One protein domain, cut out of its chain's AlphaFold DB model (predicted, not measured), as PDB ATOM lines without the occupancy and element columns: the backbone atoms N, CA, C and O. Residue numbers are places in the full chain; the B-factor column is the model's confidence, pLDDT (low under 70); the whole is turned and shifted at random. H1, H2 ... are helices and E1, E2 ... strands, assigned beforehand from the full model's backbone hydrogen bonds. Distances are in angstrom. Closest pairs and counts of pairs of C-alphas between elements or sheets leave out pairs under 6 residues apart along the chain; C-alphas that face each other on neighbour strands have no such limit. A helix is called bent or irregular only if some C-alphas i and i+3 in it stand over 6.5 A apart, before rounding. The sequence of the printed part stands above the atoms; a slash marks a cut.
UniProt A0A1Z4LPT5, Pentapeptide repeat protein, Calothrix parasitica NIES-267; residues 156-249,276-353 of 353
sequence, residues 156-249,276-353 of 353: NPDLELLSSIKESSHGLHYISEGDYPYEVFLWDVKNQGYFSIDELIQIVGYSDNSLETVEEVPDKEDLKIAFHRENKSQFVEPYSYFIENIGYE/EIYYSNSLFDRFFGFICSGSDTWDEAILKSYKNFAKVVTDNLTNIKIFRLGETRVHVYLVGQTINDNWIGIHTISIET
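AT A GLANCE: This is residues 156 to 249 and 276 to 353 of the 353 residues of the protein "Pentapeptide repeat protein" of Calothrix parasitica NIES-267 (UniProt A0A1Z4LPT5). A twisted sheet of five strands has H1 over one face at its E3 edge and H2 across the opposite face, while the long helix H6 packs beside H1 and reaches away from the sheet. H5 grazes the sheet near the middle of the whole, H3 and H4 lie off the sheet, and a small hairpin, E1 and E2, sits by the far part of E7. The printed part has 172 residues with six named helices and seven named strands, in the order H1 E1 E2 E3 H2 E4 H3 H4 H5 H6 E5 E6 E7; the class is mixed. The large sheet runs E3, E7, E6, E5, E4, all antiparallel. The whole is compact and rounded, with a radius of gyration of the C-alphas of 15.9 A and spans of 43 by 37 by 31 A.

IN THESE COORDINATES: Find the sheet in E3, residues 183 to 187; E7, 343 to 351, 25.9 A long; E6, 329 to 337, 26.1 A; E5, 318 to 325, 21.6 A; and E4, 211 to 216. H6, residues 300 to 316, runs 24.4 A from C-alpha 300 at (26.395, 33.454, -4.034). H1, residues 159 to 168, begins at (13.592, 10.077, -17.695). Look for H2 at 197 to 204, H3 at 220 to 228, H4 at 237 to 245 and H5 at 283 to 287. E1 is 173 to 176 and E2 is 178 to 181. E7 ends at C-alpha 351, (41.744, 12.841, -5.148).

HOW THE PARTS SIT: E5, E6 and E7 form a meander, each strand the antiparallel neighbour of the one before; see N 323 and O 333, 2.8 A, and N 346 and O 334, 2.7 A. At the edges look at N 185 and O 345, 2.8 A, for E3 and E7, and N 322 and O 215, 2.9 A, for E5 and E4. H1 lies over E3, along the strands, at a height over the sheet of 8.7 A. H2 is on the opposite face, only just over E6 with 3 of its C-alphas, at a height of 7.0 A. H1 and H6 touch, closest at the C-alphas of Ser 168 and Phe 309, 4.8 A, at a shallow tilt of 22 degrees, opposite ways. H6 only grazes the sheet with residues 313 to 316, and H5 with 283 to 287. H4 and H5 only just touch, with 3 pairs of C-alphas within 8 A, the closest those of Phe 242 and Asp 285, 6.4 A. H3 and H4 are close but not clearly touching, 7.7 A between the C-alphas of Leu 223 and Ile 243. In the hairpin E1 and E2, N 174 and O 180 are 2.8 A apart; the closest C-alphas of E1 and E7 are Ser 176 and Ser 350, 5.4 A. Every O i to N i+4 pair is within hydrogen-bond range in H1, H2, H3 and H5, against 12 of 13 in H6 and 3 of 5 in H4, which is irregular, with C-alphas 238 and 241 at 7.7 A.

THE WHOLE: The two C-alphas farthest apart are those of Asn 156 and Glu 276, 46.4 A. Residues 250 to 275 are not printed, and C-alphas 249 and 276 are 22.5 A apart across the cut. H5 to H6 is a long link of 12 residues. Mean pLDDT of the printed part is 71.9; among the stretches under 70 are residues 218 to 249 and 289 to 299.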
ATOM      1  N   ASN A 156      10.988   4.815 -20.169       84.00
ATOM      2  CA  ASN A 156      11.248   4.749 -18.731       84.00
ATOM      3  C   ASN A 156      10.600   5.960 -18.013       84.00
ATOM      4  O   ASN A 156      10.824   7.104 -18.417       84.00
ATOM      5  N   PRO A 157       9.812   5.739 -16.944       89.12
ATOM      6  CA  PRO A 157       9.049   6.807 -16.295       89.12
ATOM      7  C   PRO A 157       9.916   7.835 -15.549       89.12
ATOM      8  O   PRO A 157       9.428   8.921 -15.253       89.12
ATOM      9  N   ASP A 158      11.189   7.535 -15.273       91.38
ATOM     10  CA  ASP A 158      12.099   8.422 -14.535       91.38
ATOM     11  C   ASP A 158      13.006   9.269 -15.443       91.38
ATOM     12  O   ASP A 158      13.920   9.936 -14.959       91.38
ATOM     13  N   LEU A 159      12.779   9.280 -16.763       89.44
ATOM     14  CA  LEU A 159      13.592  10.077 -17.695       89.44
ATOM     15  C   LEU A 159      13.497  11.588 -17.447       89.44
ATOM     16  O   LEU A 159      14.494  12.299 -17.596       89.44
ATOM     17  N   GLU A 160      12.318  12.084 -17.064       92.88
ATOM     18  CA  GLU A 160      12.124  13.498 -16.724       92.88
ATOM     19  C   GLU A 160      12.912  13.864 -15.460       92.88
ATOM     20  O   GLU A 160      13.647  14.852 -15.448       92.88
ATOM     21  N   LEU A 161      12.860  13.004 -14.436       94.38
ATOM     22  CA  LEU A 161      13.634  13.172 -13.209       94.38
ATOM     23  C   LEU A 161      15.147  13.115 -13.475       94.38
ATOM     24  O   LEU A 161      15.884  13.991 -13.027       94.38
ATOM     25  N   LEU A 162      15.609  12.128 -14.251       91.56
ATOM     26  CA  LEU A 162      17.008  12.019 -14.671       91.56
ATOM     27  C   LEU A 162      17.492  13.312 -15.343       91.56
ATOM     28  O   LEU A 162      18.608  13.761 -15.086       91.56
ATOM     29  N   SER A 163      16.653  13.907 -16.195       91.06
ATOM     30  CA  SER A 163      16.970  15.154 -16.898       91.06
ATOM     31  C   SER A 163      17.030  16.339 -15.933       91.06
ATOM     32  O   SER A 163      18.000  17.089 -15.965       91.06
ATOM     33  N   SER A 164      16.069  16.449 -15.011       95.56
ATOM     34  CA  SER A 164      16.053  17.496 -13.982       95.56
ATOM     35  C   SER A 164      17.301  17.463 -13.091       95.56
ATOM     36  O   SER A 164      17.927  18.500 -12.863       95.56
ATOM     37  N   ILE A 165      17.726  16.272 -12.651       94.19
ATOM     38  CA  ILE A 165      18.946  16.117 -11.845       94.19
ATOM     39  C   ILE A 165      20.180  16.520 -12.669       94.19
ATOM     40  O   ILE A 165      20.979  17.325 -12.190       94.19
ATOM     41  N   LYS A 166      20.304  16.051 -13.922       91.38
ATOM     42  CA  LYS A 166      21.406  16.425 -14.833       91.38
ATOM     43  C   LYS A 166      21.506  17.927 -15.079       91.38
ATOM     44  O   LYS A 166      22.607  18.467 -15.123       91.38
ATOM     45  N   GLU A 167      20.374  18.593 -15.274       93.50
ATOM     46  CA  GLU A 167      20.327  20.042 -15.469       93.50
ATOM     47  C   GLU A 167      20.754  20.780 -14.201       93.50
ATOM     48  O   GLU A 167      21.537  21.724 -14.273       93.50
ATOM     49  N   SER A 168      20.295  20.320 -13.034       93.25
ATOM     50  CA  SER A 168      20.645  20.939 -11.754       93.25
ATOM     51  C   SER A 168      22.121  20.772 -11.374       93.25
ATOM     52  O   SER A 168      22.668  21.647 -10.709       93.25
ATOM     53  N   SER A 169      22.777  19.699 -11.831       91.75
ATOM     54  CA  SER A 169      24.205  19.448 -11.609       91.75
ATOM     55  C   SER A 169      25.110  20.045 -12.692       91.75
ATOM     56  O   SER A 169      26.335  19.935 -12.610       91.75
ATOM     57  N   HIS A 170      24.538  20.627 -13.750       90.00
ATOM     58  CA  HIS A 170      25.297  21.060 -14.916       90.00
ATOM     59  C   HIS A 170      26.270  22.196 -14.574       90.00
ATOM     60  O   HIS A 170      25.878  23.231 -14.042       90.00
ATOM     61  N   GLY A 171      27.547  22.010 -14.919       83.44
ATOM     62  CA  GLY A 171      28.603  22.986 -14.635       83.44
ATOM     63  C   GLY A 171      29.034  23.042 -13.166       83.44
ATOM     64  O   GLY A 171      29.839  23.901 -12.816       83.44
ATOM     65  N   LEU A 172      28.526  22.141 -12.317       86.06
ATOM     66  CA  LEU A 172      29.010  21.945 -10.953       86.06
ATOM     67  C   LEU A 172      30.112  20.884 -10.932       86.06
ATOM     68  O   LEU A 172      30.070  19.908 -11.685       86.06
ATOM     69  N   HIS A 173      31.095  21.092 -10.064       83.62
ATOM     70  CA  HIS A 173      32.304  20.283  -9.975       83.62
ATOM     71  C   HIS A 173      32.606  19.954  -8.518       83.62
ATOM     72  O   HIS A 173      32.632  20.833  -7.660       83.62
ATOM     73  N   TYR A 174      32.843  18.681  -8.238       82.06
ATOM     74  CA  TYR A 174      33.066  18.203  -6.889       82.06
ATOM     75  C   TYR A 174      34.271  18.887  -6.241       82.06
ATOM     76  O   TYR A 174      35.375  18.886  -6.789       82.06
ATOM     77  N   ILE A 175      34.047  19.471  -5.062       74.50
ATOM     78  CA  ILE A 175      35.059  20.243  -4.341       74.50
ATOM     79  C   ILE A 175      36.048  19.271  -3.684       74.50
ATOM     80  O   ILE A 175      35.846  18.817  -2.560       74.50
ATOM     81  N   SER A 176      37.116  18.944  -4.407       72.00
ATOM     82  CA  SER A 176      38.218  18.078  -3.968       72.00
ATOM     83  C   SER A 176      39.531  18.511  -4.631       72.00
ATOM     84  O   SER A 176      39.565  19.511  -5.354       72.00
ATOM     85  N   GLU A 177      40.634  17.785  -4.407       69.31
ATOM     86  CA  GLU A 177      41.841  17.983  -5.215       69.31
ATOM     87  C   GLU A 177      41.574  17.566  -6.676       69.31
ATOM     88  O   GLU A 177      41.668  16.406  -7.067       69.31
ATOM     89  N   GLY A 178      41.230  18.536  -7.518       66.00
ATOM     90  CA  GLY A 178      40.946  18.321  -8.934       66.00
ATOM     91  C   GLY A 178      39.632  18.954  -9.368       66.00
ATOM     92  O   GLY A 178      38.913  19.548  -8.574       66.00
ATOM     93  N   ASP A 179      39.354  18.850 -10.662       76.25
ATOM     94  CA  ASP A 179      38.199  19.478 -11.295       76.25
ATOM     95  C   ASP A 179      37.331  18.397 -11.951       76.25
ATOM     96  O   ASP A 179      37.493  18.084 -13.134       76.25
ATOM     97  N   TYR A 180      36.474  17.752 -11.153       79.00
ATOM     98  CA  TYR A 180      35.669  16.611 -11.594       79.00
ATOM     99  C   TYR A 180      34.177  16.950 -11.575       79.00
ATOM    100  O   TYR A 180      33.642  17.268 -10.515       79.00
ATOM    101  N   PRO A 181      33.481  16.871 -12.721       85.12
ATOM    102  CA  PRO A 181      32.049  17.127 -12.767       85.12
ATOM    103  C   PRO A 181      31.262  16.016 -12.061       85.12
ATOM    104  O   PRO A 181      31.788  14.939 -11.760       85.12
ATOM    105  N   TYR A 182      29.976  16.271 -11.833       87.19
ATOM    106  CA  TYR A 182      29.024  15.220 -11.487       87.19
ATOM    107  C   TYR A 182      28.493  14.556 -12.749       87.19
ATOM    108  O   TYR A 182      28.078  15.225 -13.699       87.19
ATOM    109  N   GLU A 183      28.434  13.235 -12.726       86.69
ATOM    110  CA  GLU A 183      27.819  12.444 -13.775       86.69
ATOM    111  C   GLU A 183      26.595  11.709 -13.214       86.69
ATOM    112  O   GLU A 183      26.663  11.087 -12.160       86.69
ATOM    113  N   VAL A 184      25.448  11.812 -13.891       87.31
ATOM    114  CA  VAL A 184      24.152  11.325 -13.381       87.31
ATOM    115  C   VAL A 184      23.608  10.217 -14.280       87.31
ATOM    116  O   VAL A 184      23.535  10.370 -15.507       87.31
ATOM    117  N   PHE A 185      23.148   9.128 -13.666       85.19
ATOM    118  CA  PHE A 185      22.723   7.897 -14.325       85.19
ATOM    119  C   PHE A 185      21.421   7.372 -13.744       85.19
ATOM    120  O   PHE A 185      21.150   7.529 -12.559       85.19
ATOM    121  N   LEU A 186      20.645   6.694 -14.583       83.88
ATOM    122  CA  LEU A 186      19.507   5.895 -14.154       83.88
ATOM    123  C   LEU A 186      19.904   4.424 -14.257       83.88
ATOM    124  O   LEU A 186      20.401   3.996 -15.293       83.88
ATOM    125  N   TRP A 187      19.684   3.658 -13.203       77.50
ATOM    126  CA  TRP A 187      19.865   2.218 -13.126       77.50
ATOM    127  C   TRP A 187      18.486   1.570 -12.972       77.50
ATOM    128  O   TRP A 187      17.839   1.667 -11.930       77.50
ATOM    129  N   ASP A 188      18.028   0.891 -14.023       66.31
ATOM    130  CA  ASP A 188      16.782   0.103 -14.029       66.31
ATOM    131  C   ASP A 188      17.012  -1.252 -13.342       66.31
ATOM    132  O   ASP A 188      16.935  -2.331 -13.936       66.31
ATOM    133  N   VAL A 189      17.419  -1.189 -12.079       63.41
ATOM    134  CA  VAL A 189      17.598  -2.359 -11.228       63.41
ATOM    135  C   VAL A 189      16.438  -2.357 -10.251       63.41
ATOM    136  O   VAL A 189      16.456  -1.651  -9.251       63.41
ATOM    137  N   LYS A 190      15.399  -3.138 -10.549       56.72
ATOM    138  CA  LYS A 190      14.223  -3.261  -9.679       56.72
ATOM    139  C   LYS A 190      14.545  -4.108  -8.450       56.72
ATOM    140  O   LYS A 190      14.151  -5.272  -8.385       56.72
ATOM    141  N   ASN A 191      15.261  -3.534  -7.487       56.50
ATOM    142  CA  ASN A 191      15.455  -4.135  -6.172       56.50
ATOM    143  C   ASN A 191      14.582  -3.445  -5.128       56.50
ATOM    144  O   ASN A 191      14.453  -2.225  -5.103       56.50
ATOM    145  N   GLN A 192      13.951  -4.270  -4.288       51.78
ATOM    146  CA  GLN A 192      12.936  -3.889  -3.306       51.78
ATOM    147  C   GLN A 192      13.552  -3.141  -2.110       51.78
ATOM    148  O   GLN A 192      13.645  -3.689  -1.014       51.78
ATOM    149  N   GLY A 193      13.982  -1.895  -2.324       57.59
ATOM    150  CA  GLY A 193      14.269  -0.933  -1.253       57.59
ATOM    151  C   GLY A 193      15.626  -1.062  -0.554       57.59
ATOM    152  O   GLY A 193      15.834  -0.425   0.473       57.59
ATOM    153  N   TYR A 194      16.563  -1.858  -1.076       69.62
ATOM    154  CA  TYR A 194      17.933  -1.892  -0.560       69.62
ATOM    155  C   TYR A 194      18.944  -1.914  -1.702       69.62
ATOM    156  O   TYR A 194      18.840  -2.751  -2.594       69.62
ATOM    157  N   PHE A 195      19.911  -0.996  -1.634       73.50
ATOM    158  CA  PHE A 195      21.069  -0.938  -2.519       73.50
ATOM    159  C   PHE A 195      22.331  -1.215  -1.698       73.50
ATOM    160  O   PHE A 195      22.668  -0.485  -0.756       73.50
ATOM    161  N   SER A 196      22.982  -2.325  -2.012       78.06
ATOM    162  CA  SER A 196      24.167  -2.854  -1.349       78.06
ATOM    163  C   SER A 196      25.445  -2.435  -2.068       78.06
ATOM    164  O   SER A 196      25.444  -2.079  -3.247       78.06
ATOM    165  N   ILE A 197      26.568  -2.537  -1.358       75.81
ATOM    166  CA  ILE A 197      27.882  -2.337  -1.966       75.81
ATOM    167  C   ILE A 197      28.175  -3.368  -3.064       75.81
ATOM    168  O   ILE A 197      28.761  -3.015  -4.079       75.81
ATOM    169  N   ASP A 198      27.733  -4.618  -2.903       73.69
ATOM    170  CA  ASP A 198      27.940  -5.670  -3.903       73.69
ATOM    171  C   ASP A 198      27.180  -5.365  -5.198       73.69
ATOM    172  O   ASP A 198      27.696  -5.587  -6.292       73.69
ATOM    173  N   GLU A 199      25.965  -4.819  -5.086       75.44
ATOM    174  CA  GLU A 199      25.200  -4.334  -6.237       75.44
ATOM    175  C   GLU A 199      25.890  -3.145  -6.891       75.44
ATOM    176  O   GLU A 199      26.039  -3.153  -8.111       75.44
ATOM    177  N   LEU A 200      26.378  -2.174  -6.105       76.38
ATOM    178  CA  LEU A 200      27.166  -1.069  -6.647       76.38
ATOM    179  C   LEU A 200      28.370  -1.609  -7.415       76.38
ATOM    180  O   LEU A 200      28.523  -1.290  -8.584       76.38
ATOM    181  N   ILE A 201      29.188  -2.455  -6.787       72.12
ATOM    182  CA  ILE A 201      30.384  -3.065  -7.373       72.12
ATOM    183  C   ILE A 201      30.050  -3.784  -8.683       72.12
ATOM    184  O   ILE A 201      30.752  -3.593  -9.675       72.12
ATOM    185  N   GLN A 202      28.961  -4.556  -8.721       69.06
ATOM    186  CA  GLN A 202      28.495  -5.215  -9.944       69.06
ATOM    187  C   GLN A 202      28.073  -4.210 -11.025       69.06
ATOM    188  O   GLN A 202      28.403  -4.400 -12.195       69.06
ATOM    189  N   ILE A 203      27.357  -3.149 -10.643       69.88
ATOM    190  CA  ILE A 203      26.835  -2.113 -11.547       69.88
ATOM    191  C   ILE A 203      27.928  -1.182 -12.050       69.88
ATOM    192  O   ILE A 203      27.808  -0.685 -13.164       69.88
ATOM    193  N   VAL A 204      28.960  -0.906 -11.255       69.38
ATOM    194  CA  VAL A 204      30.056  -0.008 -11.632       69.38
ATOM    195  C   VAL A 204      31.262  -0.759 -12.175       69.38
ATOM    196  O   VAL A 204      32.076  -0.106 -12.813       69.38
ATOM    197  N   GLY A 205      31.354  -2.079 -11.969       61.41
ATOM    198  CA  GLY A 205      32.457  -2.945 -12.403       61.41
ATOM    199  C   GLY A 205      33.752  -2.764 -11.604       61.41
ATOM    200  O   GLY A 205      34.848  -2.922 -12.144       61.41
ATOM    201  N   TYR A 206      33.641  -2.396 -10.327       63.28
ATOM    202  CA  TYR A 206      34.781  -2.069  -9.471       63.28
ATOM    203  C   TYR A 206      35.390  -3.338  -8.857       63.28
ATOM    204  O   TYR A 206      34.717  -4.045  -8.124       63.28
ATOM    205  N   SER A 207      36.647  -3.667  -9.166       51.72
ATOM    206  CA  SER A 207      37.288  -4.908  -8.678       51.72
ATOM    207  C   SER A 207      38.303  -4.708  -7.554       51.72
ATOM    208  O   SER A 207      38.902  -5.680  -7.095       51.72
ATOM    209  N   ASP A 208      38.534  -3.464  -7.141       57.03
ATOM    210  CA  ASP A 208      39.318  -3.168  -5.948       57.03
ATOM    211  C   ASP A 208      38.378  -3.239  -4.730       57.03
ATOM    212  O   ASP A 208      37.270  -2.718  -4.755       57.03
ATOM    213  N   ASN A 209      38.763  -3.953  -3.677       53.84
ATOM    214  CA  ASN A 209      37.920  -4.117  -2.486       53.84
ATOM    215  C   ASN A 209      38.206  -3.040  -1.423       53.84
ATOM    216  O   ASN A 209      37.743  -3.171  -0.289       53.84
ATOM    217  N   SER A 210      38.970  -1.995  -1.763       59.25
ATOM    218  CA  SER A 210      39.177  -0.810  -0.922       59.25
ATOM    219  C   SER A 210      37.908   0.055  -0.871       59.25
ATOM    220  O   SER A 210      37.798   1.130  -1.458       59.25
ATOM    221  N   LEU A 211      36.898  -0.448  -0.160       61.41
ATOM    222  CA  LEU A 211      35.788   0.368   0.310       61.41
ATOM    223  C   LEU A 211      36.281   1.202   1.490       61.41
ATOM    224  O   LEU A 211      36.620   0.649   2.537       61.41
ATOM    225  N   GLU A 212      36.271   2.521   1.340       61.97
ATOM    226  CA  GLU A 212      36.652   3.403   2.441       61.97
ATOM    227  C   GLU A 212      35.492   3.613   3.410       61.97
ATOM    228  O   GLU A 212      35.653   3.460   4.619       61.97
ATOM    229  N   THR A 213      34.316   3.975   2.891       66.31
ATOM    230  CA  THR A 213      33.154   4.352   3.709       66.31
ATOM    231  C   THR A 213      31.832   4.191   2.952       66.31
ATOM    232  O   THR A 213      31.767   4.338   1.728       66.31
ATOM    233  N   VAL A 214      30.770   3.904   3.711       74.50
ATOM    234  CA  VAL A 214      29.368   3.995   3.277       74.50
ATOM    235  C   VAL A 214      28.624   4.848   4.288       74.50
ATOM    236  O   VAL A 214      28.719   4.591   5.488       74.50
ATOM    237  N   GLU A 215      27.871   5.829   3.807       75.44
ATOM    238  CA  GLU A 215      26.945   6.611   4.623       75.44
ATOM    239  C   GLU A 215      25.517   6.402   4.118       75.44
ATOM    240  O   GLU A 215      25.239   6.586   2.931       75.44
ATOM    241  N   GLU A 216      24.617   6.001   5.018       74.75
ATOM    242  CA  GLU A 216      23.175   6.005   4.772       74.75
ATOM    243  C   GLU A 216      22.616   7.353   5.223       74.75
ATOM    244  O   GLU A 216      22.796   7.752   6.374       74.75
ATOM    245  N   VAL A 217      21.959   8.054   4.305       72.69
ATOM    246  CA  VAL A 217      21.406   9.383   4.556       72.69
ATOM    247  C   VAL A 217      19.978   9.192   5.062       72.69
ATOM    248  O   VAL A 217      19.181   8.567   4.357       72.69
ATOM    249  N   PRO A 218      19.630   9.690   6.262       64.44
ATOM    250  CA  PRO A 218      18.280   9.539   6.786       64.44
ATOM    251  C   PRO A 218      17.245  10.179   5.854       64.44
ATOM    252  O   PRO A 218      17.488  11.243   5.279       64.44
ATOM    253  N   ASP A 219      16.075   9.553   5.728       66.31
ATOM    254  CA  ASP A 219      15.002  10.095   4.901       66.31
ATOM    255  C   ASP A 219      14.533  11.461   5.432       66.31
ATOM    256  O   ASP A 219      14.593  11.776   6.625       66.31
ATOM    257  N   LYS A 220      13.988  12.279   4.527       64.94
ATOM    258  CA  LYS A 220      13.521  13.644   4.818       64.94
ATOM    259  C   LYS A 220      12.554  13.725   6.005       64.94
ATOM    260  O   LYS A 220      12.609  14.687   6.769       64.94
ATOM    261  N   GLU A 221      11.661  12.750   6.168       65.12
ATOM    262  CA  GLU A 221      10.727  12.729   7.303       65.12
ATOM    263  C   GLU A 221      11.419  12.375   8.627       65.12
ATOM    264  O   GLU A 221      11.094  12.967   9.657       65.12
ATOM    265  N   ASP A 222      12.432  11.507   8.607       61.09
ATOM    266  CA  ASP A 222      13.214  11.175   9.800       61.09
ATOM    267  C   ASP A 222      14.061  12.364  10.260       61.09
ATOM    268  O   ASP A 222      14.103  12.659  11.457       61.09
ATOM    269  N   LEU A 223      14.658  13.113   9.323       57.91
ATOM    270  CA  LEU A 223      15.384  14.352   9.629       57.91
ATOM    271  C   LEU A 223      14.464  15.416  10.239       57.91
ATOM    272  O   LEU A 223      14.825  16.038  11.240       57.91
ATOM    273  N   LYS A 224      13.244  15.581   9.704       57.22
ATOM    274  CA  LYS A 224      12.236  16.474  10.300       57.22
ATOM    275  C   LYS A 224      11.896  16.047  11.725       57.22
ATOM    276  O   LYS A 224      11.910  16.883  12.625       57.22
ATOM    277  N   ILE A 225      11.605  14.765  11.952       51.72
ATOM    278  CA  ILE A 225      11.229  14.245  13.278       51.72
ATOM    279  C   ILE A 225      12.380  14.394  14.280       51.72
ATOM    280  O   ILE A 225      12.140  14.775  15.429       51.72
ATOM    281  N   ALA A 226      13.613  14.106  13.860       45.28
ATOM    282  CA  ALA A 226      14.795  14.188  14.707       45.28
ATOM    283  C   ALA A 226      15.078  15.629  15.157       45.28
ATOM    284  O   ALA A 226      15.430  15.835  16.315       45.28
ATOM    285  N   PHE A 227      14.828  16.618  14.294       47.38
ATOM    286  CA  PHE A 227      14.967  18.037  14.631       47.38
ATOM    287  C   PHE A 227      13.895  18.537  15.621       47.38
ATOM    288  O   PHE A 227      14.157  19.423  16.427       47.38
ATOM    289  N   HIS A 228      12.686  17.957  15.600       48.94
ATOM    290  CA  HIS A 228      11.566  18.372  16.464       48.94
ATOM    291  C   HIS A 228      11.631  17.828  17.899       48.94
ATOM    292  O   HIS A 228      10.907  18.304  18.774       48.94
ATOM    293  N   ARG A 229      12.445  16.803  18.168       45.19
ATOM    294  CA  ARG A 229      12.659  16.301  19.530       45.19
ATOM    295  C   ARG A 229      13.916  16.973  20.071       45.19
ATOM    296  O   ARG A 229      14.957  16.857  19.446       45.19
ATOM    297  N   GLU A 230      13.845  17.599  21.249       44.44
ATOM    298  CA  GLU A 230      14.970  18.219  21.993       44.44
ATOM    299  C   GLU A 230      16.115  17.246  22.380       44.44
ATOM    300  O   GLU A 230      16.853  17.461  23.335       44.44
ATOM    301  N   ASN A 231      16.306  16.158  21.643       40.53
ATOM    302  CA  ASN A 231      17.533  15.396  21.647       40.53
ATOM    303  C   ASN A 231      18.370  15.870  20.461       40.53
ATOM    304  O   ASN A 231      18.277  15.294  19.374       40.53
ATOM    305  N   LYS A 232      19.261  16.842  20.707       45.75
ATOM    306  CA  LYS A 232      20.538  16.960  19.981       45.75
ATOM    307  C   LYS A 232      21.334  15.662  20.183       45.75
ATOM    308  O   LYS A 232      22.290  15.589  20.945       45.75
ATOM    309  N   SER A 233      20.831  14.575  19.615       42.75
ATOM    310  CA  SER A 233      21.484  13.280  19.596       42.75
ATOM    311  C   SER A 233      22.523  13.296  18.482       42.75
ATOM    312  O   SER A 233      22.365  14.024  17.502       42.75
ATOM    313  N   GLN A 234      23.543  12.450  18.619       47.44
ATOM    314  CA  GLN A 234      24.618  12.197  17.646       47.44
ATOM    315  C   GLN A 234      24.177  12.057  16.171       47.44
ATOM    316  O   GLN A 234      25.026  12.091  15.290       47.44
ATOM    317  N   PHE A 235      22.881  11.883  15.895       45.00
ATOM    318  CA  PHE A 235      22.307  11.693  14.565       45.00
ATOM    319  C   PHE A 235      21.948  12.988  13.819       45.00
ATOM    320  O   PHE A 235      21.841  12.948  12.599       45.00
ATOM    321  N   VAL A 236      21.747  14.121  14.507       48.44
ATOM    322  CA  VAL A 236      21.282  15.374  13.862       48.44
ATOM    323  C   VAL A 236      22.433  16.336  13.574       48.44
ATOM    324  O   VAL A 236      22.413  17.027  12.560       48.44
ATOM    325  N   GLU A 237      23.461  16.355  14.426       54.78
ATOM    326  CA  GLU A 237      24.614  17.256  14.272       54.78
ATOM    327  C   GLU A 237      25.348  17.118  12.923       54.78
ATOM    328  O   GLU A 237      25.706  18.150  12.361       54.78
ATOM    329  N   PRO A 238      25.528  15.917  12.332       55.97
ATOM    330  CA  PRO A 238      26.175  15.793  11.024       55.97
ATOM    331  C   PRO A 238      25.347  16.310   9.836       55.97
ATOM    332  O   PRO A 238      25.895  16.408   8.745       55.97
ATOM    333  N   TYR A 239      24.053  16.607  10.015       57.75
ATOM    334  CA  TYR A 239      23.140  17.056   8.949       57.75
ATOM    335  C   TYR A 239      22.510  18.427   9.246       57.75
ATOM    336  O   TYR A 239      21.592  18.849   8.544       57.75
ATOM    337  N   SER A 240      22.962  19.137  10.287       57.69
ATOM    338  CA  SER A 240      22.401  20.445  10.657       57.69
ATOM    339  C   SER A 240      22.513  21.449   9.510       57.69
ATOM    340  O   SER A 240      21.536  22.115   9.171       57.69
ATOM    341  N   TYR A 241      23.667  21.470   8.840       58.09
ATOM    342  CA  TYR A 241      23.913  22.349   7.705       58.09
ATOM    343  C   TYR A 241      22.992  22.030   6.519       58.09
ATOM    344  O   TYR A 241      22.388  22.940   5.948       58.09
ATOM    345  N   PHE A 242      22.826  20.746   6.187       61.81
ATOM    346  CA  PHE A 242      21.858  20.269   5.198       61.81
ATOM    347  C   PHE A 242      20.429  20.762   5.489       61.81
ATOM    348  O   PHE A 242      19.769  21.326   4.608       61.81
ATOM    349  N   ILE A 243      19.960  20.587   6.731       61.47
ATOM    350  CA  ILE A 243      18.599  20.954   7.152       61.47
ATOM    351  C   ILE A 243      18.369  22.464   7.012       61.47
ATOM    352  O   ILE A 243      17.348  22.887   6.464       61.47
ATOM    353  N   GLU A 244      19.333  23.272   7.454       60.69
ATOM    354  CA  GLU A 244      19.260  24.734   7.417       60.69
ATOM    355  C   GLU A 244      19.297  25.295   5.986       60.69
ATOM    356  O   GLU A 244      18.640  26.292   5.684       60.69
ATOM    357  N   ASN A 245      20.038  24.655   5.074       56.16
ATOM    358  CA  ASN A 245      20.357  25.244   3.770       56.16
ATOM    359  C   ASN A 245      19.466  24.795   2.604       56.16
ATOM    360  O   ASN A 245      19.455  25.478   1.574       56.16
ATOM    361  N   ILE A 246      18.703  23.707   2.746       57.44
ATOM    362  CA  ILE A 246      17.743  23.244   1.721       57.44
ATOM    363  C   ILE A 246      16.321  23.790   1.957       57.44
ATOM    364  O   ILE A 246      15.439  23.667   1.099       57.44
ATOM    365  N   GLY A 247      16.114  24.501   3.070       51.12
ATOM    366  CA  GLY A 247      14.875  25.224   3.349       51.12
ATOM    367  C   GLY A 247      13.750  24.324   3.846       51.12
ATOM    368  O   GLY A 247      12.593  24.523   3.468       51.12
ATOM    369  N   TYR A 248      14.059  23.321   4.672       53.91
ATOM    370  CA  TYR A 248      13.011  22.701   5.476       53.91
ATOM    371  C   TYR A 248      12.541  23.732   6.500       53.91
ATOM    372  O   TYR A 248      13.356  24.274   7.241       53.91
ATOM    373  N   GLU A 249      11.243  24.051   6.500       45.28
ATOM    374  CA  GLU A 249      10.663  24.941   7.505       45.28
ATOM    375  C   GLU A 249      10.971  24.371   8.891       45.28
ATOM    376  O   GLU A 249      10.400  23.361   9.313       45.28
ATOM    377  N   GLU A 276      31.391  30.751  14.653       31.33
ATOM    378  CA  GLU A 276      31.433  29.329  14.987       31.33
ATOM    379  C   GLU A 276      31.172  28.513  13.713       31.33
ATOM    380  O   GLU A 276      30.073  28.487  13.156       31.33
ATOM    381  N   ILE A 277      32.230  27.881  13.211       33.22
ATOM    382  CA  ILE A 277      32.206  27.035  12.025       33.22
ATOM    383  C   ILE A 277      31.455  25.747  12.385       33.22
ATOM    384  O   ILE A 277      32.016  24.849  13.015       33.22
ATOM    385  N   TYR A 278      30.192  25.626  11.972       39.31
ATOM    386  CA  TYR A 278      29.488  24.343  11.973       39.31
ATOM    387  C   TYR A 278      30.073  23.462  10.863       39.31
ATOM    388  O   TYR A 278      29.582  23.430   9.737       39.31
ATOM    389  N   TYR A 279      31.165  22.761  11.173       40.47
ATOM    390  CA  TYR A 279      31.684  21.690  10.327       40.47
ATOM    391  C   TYR A 279      30.652  20.565  10.283       40.47
ATOM    392  O   TYR A 279      30.620  19.700  11.161       40.47
ATOM    393  N   SER A 280      29.806  20.555   9.257       49.28
ATOM    394  CA  SER A 280      29.089  19.333   8.939       49.28
ATOM    395  C   SER A 280      30.104  18.257   8.553       49.28
ATOM    396  O   SER A 280      30.892  18.416   7.618       49.28
ATOM    397  N   ASN A 281      30.106  17.163   9.311       57.38
ATOM    398  CA  ASN A 281      30.996  16.031   9.082       57.38
ATOM    399  C   ASN A 281      30.398  14.984   8.128       57.38
ATOM    400  O   ASN A 281      31.095  14.008   7.833       57.38
ATOM    401  N   SER A 282      29.166  15.160   7.629       71.44
ATOM    402  CA  SER A 282      28.541  14.175   6.737       71.44
ATOM    403  C   SER A 282      29.220  14.132   5.364       71.44
ATOM    404  O   SER A 282      29.656  15.148   4.808       71.44
ATOM    405  N   LEU A 283      29.333  12.930   4.797       74.31
ATOM    406  CA  LEU A 283      29.703  12.740   3.398       74.31
ATOM    407  C   LEU A 283      28.668  13.381   2.480       74.31
ATOM    408  O   LEU A 283      29.037  13.810   1.392       74.31
ATOM    409  N   PHE A 284      27.413  13.487   2.921       78.44
ATOM    410  CA  PHE A 284      26.357  14.156   2.178       78.44
ATOM    411  C   PHE A 284      26.637  15.640   1.949       78.44
ATOM    412  O   PHE A 284      26.622  16.095   0.805       78.44
ATOM    413  N   ASP A 285      26.967  16.391   3.000       72.62
ATOM    414  CA  ASP A 285      27.260  17.815   2.843       72.62
ATOM    415  C   ASP A 285      28.528  18.042   2.014       72.62
ATOM    416  O   ASP A 285      28.562  18.904   1.130       72.62
ATOM    417  N   ARG A 286      29.542  17.187   2.195       76.12
ATOM    418  CA  ARG A 286      30.722  17.180   1.320       76.12
ATOM    419  C   ARG A 286      30.359  16.864  -0.127       76.12
ATOM    420  O   ARG A 286      30.904  17.505  -1.019       76.12
ATOM    421  N   PHE A 287      29.438  15.926  -0.366       82.25
ATOM    422  CA  PHE A 287      28.987  15.532  -1.702       82.25
ATOM    423  C   PHE A 287      28.467  16.724  -2.501       82.25
ATOM    424  O   PHE A 287      28.778  16.826  -3.681       82.25
ATOM    425  N   PHE A 288      27.742  17.648  -1.865       79.75
ATOM    426  CA  PHE A 288      27.195  18.856  -2.497       79.75
ATOM    427  C   PHE A 288      28.052  20.112  -2.295       79.75
ATOM    428  O   PHE A 288      27.602  21.216  -2.593       79.75
ATOM    429  N   GLY A 289      29.287  19.967  -1.810       68.94
ATOM    430  CA  GLY A 289      30.214  21.086  -1.690       68.94
ATOM    431  C   GLY A 289      29.885  22.075  -0.567       68.94
ATOM    432  O   GLY A 289      30.327  23.219  -0.613       68.94
ATOM    433  N   PHE A 290      29.153  21.656   0.466       64.94
ATOM    434  CA  PHE A 290      28.779  22.492   1.611       64.94
ATOM    435  C   PHE A 290      29.900  22.685   2.649       64.94
ATOM    436  O   PHE A 290      29.646  22.997   3.811       64.94
ATOM    437  N   ILE A 291      31.163  22.525   2.249       56.16
ATOM    438  CA  ILE A 291      32.301  22.723   3.149       56.16
ATOM    439  C   ILE A 291      32.439  24.224   3.421       56.16
ATOM    440  O   ILE A 291      32.773  25.003   2.528       56.16
ATOM    441  N   CYS A 292      32.184  24.625   4.668       45.06
ATOM    442  CA  CYS A 292      32.404  25.979   5.154       45.06
ATOM    443  C   CYS A 292      33.823  26.457   4.821       45.06
ATOM    444  O   CYS A 292      34.795  26.005   5.425       45.06
ATOM    445  N   SER A 293      33.948  27.444   3.939       42.38
ATOM    446  CA  SER A 293      35.043  28.400   4.039       42.38
ATOM    447  C   SER A 293      34.455  29.693   4.575       42.38
ATOM    448  O   SER A 293      33.707  30.365   3.869       42.38
ATOM    449  N   GLY A 294      34.802  30.037   5.815       41.38
ATOM    450  CA  GLY A 294      34.617  31.371   6.391       41.38
ATOM    451  C   GLY A 294      35.472  32.433   5.688       41.38
ATOM    452  O   GLY A 294      36.148  33.216   6.342       41.38
ATOM    453  N   SER A 295      35.492  32.431   4.358       43.66
ATOM    454  CA  SER A 295      36.041  33.495   3.536       43.66
ATOM    455  C   SER A 295      34.934  33.999   2.624       43.66
ATOM    456  O   SER A 295      34.261  33.209   1.962       43.66
ATOM    457  N   ASP A 296      34.774  35.317   2.587       46.50
ATOM    458  CA  ASP A 296      33.791  36.103   1.830       46.50
ATOM    459  C   ASP A 296      33.899  35.968   0.288       46.50
ATOM    460  O   ASP A 296      33.751  36.940  -0.449       46.50
ATOM    461  N   THR A 297      34.245  34.791  -0.239       51.53
ATOM    462  CA  THR A 297      34.788  34.631  -1.598       51.53
ATOM    463  C   THR A 297      34.042  33.646  -2.491       51.53
ATOM    464  O   THR A 297      34.408  33.532  -3.660       51.53
ATOM    465  N   TRP A 298      33.019  32.935  -2.004       58.00
ATOM    466  CA  TRP A 298      32.158  32.164  -2.908       58.00
ATOM    467  C   TRP A 298      31.121  33.076  -3.545       58.00
ATOM    468  O   TRP A 298      30.423  33.820  -2.861       58.00
ATOM    469  N   ASP A 299      31.008  32.986  -4.867       66.06
ATOM    470  CA  ASP A 299      29.912  33.605  -5.598       66.06
ATOM    471  C   ASP A 299      28.591  33.007  -5.089       66.06
ATOM    472  O   ASP A 299      28.362  31.797  -5.198       66.06
ATOM    473  N   GLU A 300      27.722  33.848  -4.519       71.12
ATOM    474  CA  GLU A 300      26.395  33.454  -4.034       71.12
ATOM    475  C   GLU A 300      25.604  32.672  -5.094       71.12
ATOM    476  O   GLU A 300      24.810  31.786  -4.757       71.12
ATOM    477  N   ALA A 301      25.837  32.952  -6.383       74.81
ATOM    478  CA  ALA A 301      25.216  32.230  -7.483       74.81
ATOM    479  C   ALA A 301      25.655  30.757  -7.547       74.81
ATOM    480  O   ALA A 301      24.819  29.888  -7.794       74.81
ATOM    481  N   ILE A 302      26.932  30.456  -7.286       76.12
ATOM    482  CA  ILE A 302      27.459  29.082  -7.282       76.12
ATOM    483  C   ILE A 302      26.877  28.307  -6.101       76.12
ATOM    484  O   ILE A 302      26.365  27.200  -6.284       76.12
ATOM    485  N   LEU A 303      26.870  28.907  -4.907       75.00
ATOM    486  CA  LEU A 303      26.273  28.287  -3.722       75.00
ATOM    487  C   LEU A 303      24.781  27.993  -3.943       75.00
ATOM    488  O   LEU A 303      24.292  26.923  -3.583       75.00
ATOM    489  N   LYS A 304      24.053  28.916  -4.581       79.75
ATOM    490  CA  LYS A 304      22.647  28.717  -4.940       79.75
ATOM    491  C   LYS A 304      22.450  27.539  -5.899       79.75
ATOM    492  O   LYS A 304      21.471  26.809  -5.746       79.75
ATOM    493  N   SER A 305      23.361  27.331  -6.847       84.94
ATOM    494  CA  SER A 305      23.312  26.187  -7.762       84.94
ATOM    495  C   SER A 305      23.539  24.857  -7.037       84.94
ATOM    496  O   SER A 305      22.748  23.936  -7.237       84.94
ATOM    497  N   TYR A 306      24.514  24.768  -6.122       83.75
ATOM    498  CA  TYR A 306      24.701  23.577  -5.273       83.75
ATOM    499  C   TYR A 306      23.487  23.294  -4.384       83.75
ATOM    500  O   TYR A 306      23.025  22.156  -4.313       83.75
ATOM    501  N   LYS A 307      22.905  24.334  -3.771       80.19
ATOM    502  CA  LYS A 307      21.660  24.213  -2.994       80.19
ATOM    503  C   LYS A 307      20.505  23.694  -3.845       80.19
ATOM    504  O   LYS A 307      19.770  22.814  -3.409       80.19
ATOM    505  N   ASN A 308      20.352  24.216  -5.061       85.88
ATOM    506  CA  ASN A 308      19.326  23.750  -5.986       85.88
ATOM    507  C   ASN A 308      19.548  22.284  -6.383       85.88
ATOM    508  O   ASN A 308      18.602  21.505  -6.356       85.88
ATOM    509  N   PHE A 309      20.786  21.893  -6.690       89.81
ATOM    510  CA  PHE A 309      21.130  20.508  -7.002       89.81
ATOM    511  C   PHE A 309      20.788  19.559  -5.844       89.81
ATOM    512  O   PHE A 309      20.042  18.598  -6.032       89.81
ATOM    513  N   ALA A 310      21.242  19.877  -4.629       85.69
ATOM    514  CA  ALA A 310      20.943  19.094  -3.431       85.69
ATOM    515  C   ALA A 310      19.430  18.988  -3.171       85.69
ATOM    516  O   ALA A 310      18.920  17.924  -2.812       85.69
ATOM    517  N   LYS A 311      18.688  20.075  -3.404       84.25
ATOM    518  CA  LYS A 311      17.230  20.103  -3.273       84.25
ATOM    519  C   LYS A 311      16.535  19.200  -4.293       84.25
ATOM    520  O   LYS A 311      15.667  18.426  -3.906       84.25
ATOM    521  N   VAL A 312      16.915  19.269  -5.571       90.06
ATOM    522  CA  VAL A 312      16.337  18.414  -6.624       90.06
ATOM    523  C   VAL A 312      16.578  16.938  -6.305       90.06
ATOM    524  O   VAL A 312      15.663  16.133  -6.454       90.06
ATOM    525  N   VAL A 313      17.765  16.580  -5.805       90.38
ATOM    526  CA  VAL A 313      18.067  15.202  -5.389       90.38
ATOM    527  C   VAL A 313      17.181  14.765  -4.219       90.38
ATOM    528  O   VAL A 313      16.538  13.724  -4.299       90.38
ATOM    529  N   THR A 314      17.090  15.559  -3.154       85.81
ATOM    530  CA  THR A 314      16.422  15.138  -1.906       85.81
ATOM    531  C   THR A 314      14.908  15.298  -1.895       85.81
ATOM    532  O   THR A 314      14.229  14.665  -1.090       85.81
ATOM    533  N   ASP A 315      14.345  16.108  -2.791       87.50
ATOM    534  CA  ASP A 315      12.895  16.173  -2.979       87.50
ATOM    535  C   ASP A 315      12.358  15.010  -3.834       87.50
ATOM    536  O   ASP A 315      11.156  14.748  -3.789       87.50
ATOM    537  N   ASN A 316      13.219  14.309  -4.584       90.88
ATOM    538  CA  ASN A 316      12.796  13.283  -5.545       90.88
ATOM    539  C   ASN A 316      13.359  11.878  -5.292       90.88
ATOM    540  O   ASN A 316      12.797  10.913  -5.814       90.88
ATOM    541  N   LEU A 317      14.453  11.746  -4.537       90.00
ATOM    542  CA  LEU A 317      15.056  10.459  -4.199       90.00
ATOM    543  C   LEU A 317      14.849  10.110  -2.723       90.00
ATOM    544  O   LEU A 317      14.827  10.979  -1.855       90.00
ATOM    545  N   THR A 318      14.744   8.813  -2.459       88.38
ATOM    546  CA  THR A 318      14.644   8.205  -1.119       88.38
ATOM    547  C   THR A 318      15.726   7.142  -0.948       88.38
ATOM    548  O   THR A 318      16.401   6.807  -1.928       88.38
ATOM    549  N   ASN A 319      15.923   6.606   0.263       85.44
ATOM    550  CA  ASN A 319      16.930   5.563   0.520       85.44
ATOM    551  C   ASN A 319      18.333   5.960   0.022       85.44
ATOM    552  O   ASN A 319      19.042   5.156  -0.595       85.44
ATOM    553  N   ILE A 320      18.705   7.228   0.224       87.94
ATOM    554  CA  ILE A 320      19.937   7.777  -0.339       87.94
ATOM    555  C   ILE A 320      21.147   7.189   0.393       87.94
ATOM    556  O   ILE A 320      21.200   7.163   1.624       87.94
ATOM    557  N   LYS A 321      22.152   6.748  -0.367       87.62
ATOM    558  CA  LYS A 321      23.434   6.281   0.174       87.62
ATOM    559  C   LYS A 321      24.600   6.893  -0.569       87.62
ATOM    560  O   LYS A 321      24.516   7.111  -1.774       87.62
ATOM    561  N   ILE A 322      25.699   7.108   0.141       87.88
ATOM    562  CA  ILE A 322      26.959   7.560  -0.443       87.88
ATOM    563  C   ILE A 322      28.016   6.483  -0.242       87.88
ATOM    564  O   ILE A 322      28.239   6.020   0.874       87.88
ATOM    565  N   PHE A 323      28.674   6.104  -1.331       86.06
ATOM    566  CA  PHE A 323      29.744   5.119  -1.371       86.06
ATOM    567  C   PHE A 323      31.038   5.770  -1.838       86.06
ATOM    568  O   PHE A 323      31.035   6.551  -2.791       86.06
ATOM    569  N   ARG A 324      32.147   5.409  -1.196       86.06
ATOM    570  CA  ARG A 324      33.493   5.859  -1.560       86.06
ATOM    571  C   ARG A 324      34.389   4.659  -1.844       86.06
ATOM    572  O   ARG A 324      34.590   3.819  -0.968       86.06
ATOM    573  N   LEU A 325      34.877   4.575  -3.079       80.00
ATOM    574  CA  LEU A 325      35.611   3.432  -3.619       80.00
ATOM    575  C   LEU A 325      37.015   3.840  -4.086       80.00
ATOM    576  O   LEU A 325      37.137   4.635  -5.021       80.00
ATOM    577  N   GLY A 326      38.054   3.253  -3.494       74.44
ATOM    578  CA  GLY A 326      39.464   3.510  -3.814       74.44
ATOM    579  C   GLY A 326      40.172   4.362  -2.770       74.44
ATOM    580  O   GLY A 326      39.511   4.960  -1.938       74.44
ATOM    581  N   GLU A 327      41.506   4.410  -2.839       70.38
ATOM    582  CA  GLU A 327      42.355   5.085  -1.838       70.38
ATOM    583  C   GLU A 327      42.855   6.466  -2.314       70.38
ATOM    584  O   GLU A 327      42.523   7.495  -1.748       70.38
ATOM    585  N   THR A 328      43.650   6.533  -3.393       73.88
ATOM    586  CA  THR A 328      44.207   7.821  -3.880       73.88
ATOM    587  C   THR A 328      43.273   8.552  -4.843       73.88
ATOM    588  O   THR A 328      43.222   9.779  -4.897       73.88
ATOM    589  N   ARG A 329      42.560   7.788  -5.672       77.25
ATOM    590  CA  ARG A 329      41.541   8.289  -6.596       77.25
ATOM    591  C   ARG A 329      40.230   7.648  -6.185       77.25
ATOM    592  O   ARG A 329      39.933   6.529  -6.600       77.25
ATOM    593  N   VAL A 330      39.490   8.356  -5.349       79.06
ATOM    594  CA  VAL A 330      38.268   7.863  -4.729       79.06
ATOM    595  C   VAL A 330      37.096   8.157  -5.656       79.06
ATOM    596  O   VAL A 330      36.808   9.305  -5.992       79.06
ATOM    597  N   HIS A 331      36.403   7.111  -6.087       83.62
ATOM    598  CA  HIS A 331      35.138   7.231  -6.792       83.62
ATOM    599  C   HIS A 331      34.020   7.405  -5.767       83.62
ATOM    600  O   HIS A 331      33.797   6.528  -4.932       83.62
ATOM    601  N   VAL A 332      33.322   8.538  -5.834       86.12
ATOM    602  CA  VAL A 332      32.236   8.876  -4.912       86.12
ATOM    603  C   VAL A 332      30.909   8.699  -5.638       86.12
ATOM    604  O   VAL A 332      30.666   9.351  -6.653       86.12
ATOM    605  N   TYR A 333      30.054   7.815  -5.132       88.88
ATOM    606  CA  TYR A 333      28.733   7.536  -5.688       88.88
ATOM    607  C   TYR A 333      27.655   7.898  -4.678       88.88
ATOM    608  O   TYR A 333      27.598   7.281  -3.620       88.88
ATOM    609  N   LEU A 334      26.770   8.830  -5.017       92.06
ATOM    610  CA  LEU A 334      25.478   8.980  -4.352       92.06
ATOM    611  C   LEU A 334      24.452   8.160  -5.128       92.06
ATOM    612  O   LEU A 334      24.311   8.331  -6.333       92.06
ATOM    613  N   VAL A 335      23.726   7.278  -4.456       90.06
ATOM    614  CA  VAL A 335      22.646   6.490  -5.057       90.06
ATOM    615  C   VAL A 335      21.348   6.801  -4.331       90.06
ATOM    616  O   VAL A 335      21.368   6.997  -3.120       90.06
ATOM    617  N   GLY A 336      20.228   6.846  -5.041       90.62
ATOM    618  CA  GLY A 336      18.918   7.071  -4.438       90.62
ATOM    619  C   GLY A 336      17.802   6.445  -5.260       90.62
ATOM    620  O   GLY A 336      17.905   6.328  -6.480       90.62
ATOM    621  N   GLN A 337      16.744   6.018  -4.585       89.88
ATOM    622  CA  GLN A 337      15.613   5.331  -5.192       89.88
ATOM    623  C   GLN A 337      14.543   6.331  -5.641       89.88
ATOM    624  O   GLN A 337      14.190   7.251  -4.898       89.88
ATOM    625  N   THR A 338      14.020   6.141  -6.852       91.12
ATOM    626  CA  THR A 338      12.909   6.919  -7.413       91.12
ATOM    627  C   THR A 338      11.561   6.393  -6.914       91.12
ATOM    628  O   THR A 338      11.449   5.268  -6.427       91.12
ATOM    629  N   ILE A 339      10.497   7.175  -7.114       90.12
ATOM    630  CA  ILE A 339       9.119   6.754  -6.805       90.12
ATOM    631  C   ILE A 339       8.648   5.538  -7.625       90.12
ATOM    632  O   ILE A 339       7.683   4.876  -7.250       90.12
ATOM    633  N   ASN A 340       9.315   5.248  -8.746       88.25
ATOM    634  CA  ASN A 340       9.011   4.120  -9.625       88.25
ATOM    635  C   ASN A 340       9.893   2.888  -9.338       88.25
ATOM    636  O   ASN A 340       9.968   1.987 -10.176       88.25
ATOM    637  N   ASP A 341      10.560   2.855  -8.179       86.06
ATOM    638  CA  ASP A 341      11.464   1.791  -7.723       86.06
ATOM    639  C   ASP A 341      12.722   1.578  -8.591       86.06
ATOM    640  O   ASP A 341      13.388   0.546  -8.469       86.06
ATOM    641  N   ASN A 342      13.080   2.541  -9.445       86.12
ATOM    642  CA  ASN A 342      14.386   2.554 -10.107       86.12
ATOM    643  C   ASN A 342      15.420   3.240  -9.208       86.12
ATOM    644  O   ASN A 342      15.074   3.925  -8.245       86.12
ATOM    645  N   TRP A 343      16.701   3.099  -9.539       87.06
ATOM    646  CA  TRP A 343      17.783   3.756  -8.808       87.06
ATOM    647  C   TRP A 343      18.443   4.810  -9.679       87.06
ATOM    648  O   TRP A 343      18.747   4.556 -10.837       87.06
ATOM    649  N   ILE A 344      18.695   5.992  -9.136       89.19
ATOM    650  CA  ILE A 344      19.551   7.002  -9.754       89.19
ATOM    651  C   ILE A 344      20.901   6.978  -9.051       89.19
ATOM    652  O   ILE A 344      20.964   6.964  -7.824       89.19
ATOM    653  N   GLY A 345      21.972   6.970  -9.840       89.69
ATOM    654  CA  GLY A 345      23.346   7.116  -9.376       89.69
ATOM    655  C   GLY A 345      23.917   8.461  -9.812       89.69
ATOM    656  O   GLY A 345      23.737   8.873 -10.956       89.69
ATOM    657  N   ILE A 346      24.630   9.135  -8.921       90.69
ATOM    658  CA  ILE A 346      25.403  10.344  -9.183       90.69
ATOM    659  C   ILE A 346      26.848  10.030  -8.824       90.69
ATOM    660  O   ILE A 346      27.153   9.712  -7.677       90.69
ATOM    661  N   HIS A 347      27.736  10.098  -9.804       89.75
ATOM    662  CA  HIS A 347      29.151   9.794  -9.657       89.75
ATOM    663  C   HIS A 347      29.991  11.060  -9.743       89.75
ATOM    664  O   HIS A 347      29.710  11.960 -10.533       89.75
ATOM    665  N   THR A 348      31.052  11.106  -8.952       86.38
ATOM    666  CA  THR A 348      32.160  12.038  -9.129       86.38
ATOM    667  C   THR A 348      33.454  11.430  -8.580       86.38
ATOM    668  O   THR A 348      33.487  10.275  -8.141       86.38
ATOM    669  N   ILE A 349      34.556  12.173  -8.648       82.75
ATOM    670  CA  ILE A 349      35.884  11.699  -8.261       82.75
ATOM    671  C   ILE A 349      36.508  12.684  -7.280       82.75
ATOM    672  O   ILE A 349      36.526  13.885  -7.532       82.75
ATOM    673  N   SER A 350      37.057  12.141  -6.196       80.44
ATOM    674  CA  SER A 350      37.925  12.830  -5.245       80.44
ATOM    675  C   SER A 350      39.360  12.341  -5.434       80.44
ATOM    676  O   SER A 350      39.582  11.151  -5.681       80.44
ATOM    677  N   ILE A 351      40.340  13.233  -5.323       76.69
ATOM    678  CA  ILE A 351      41.744  12.841  -5.148       76.69
ATOM    679  C   ILE A 351      42.112  13.100  -3.697       76.69
ATOM    680  O   ILE A 351      41.856  14.185  -3.176       76.69
ATOM    681  N   GLU A 352      42.691  12.093  -3.057       73.00
ATOM    682  CA  GLU A 352      43.038  12.121  -1.638       73.00
ATOM    683  C   GLU A 352      44.500  11.694  -1.491       73.00
ATOM    684  O   GLU A 352      44.950  10.747  -2.148       73.00
ATOM    685  N   THR A 353      45.270  12.477  -0.729       63.03
ATOM    686  CA  THR A 353      46.735  12.371  -0.631       63.03
ATOM    687  C   THR A 353      47.223  11.801   0.688       63.03
ATOM    688  O   THR A 353      46.575  12.032   1.734       63.03
TER     689      THR A 353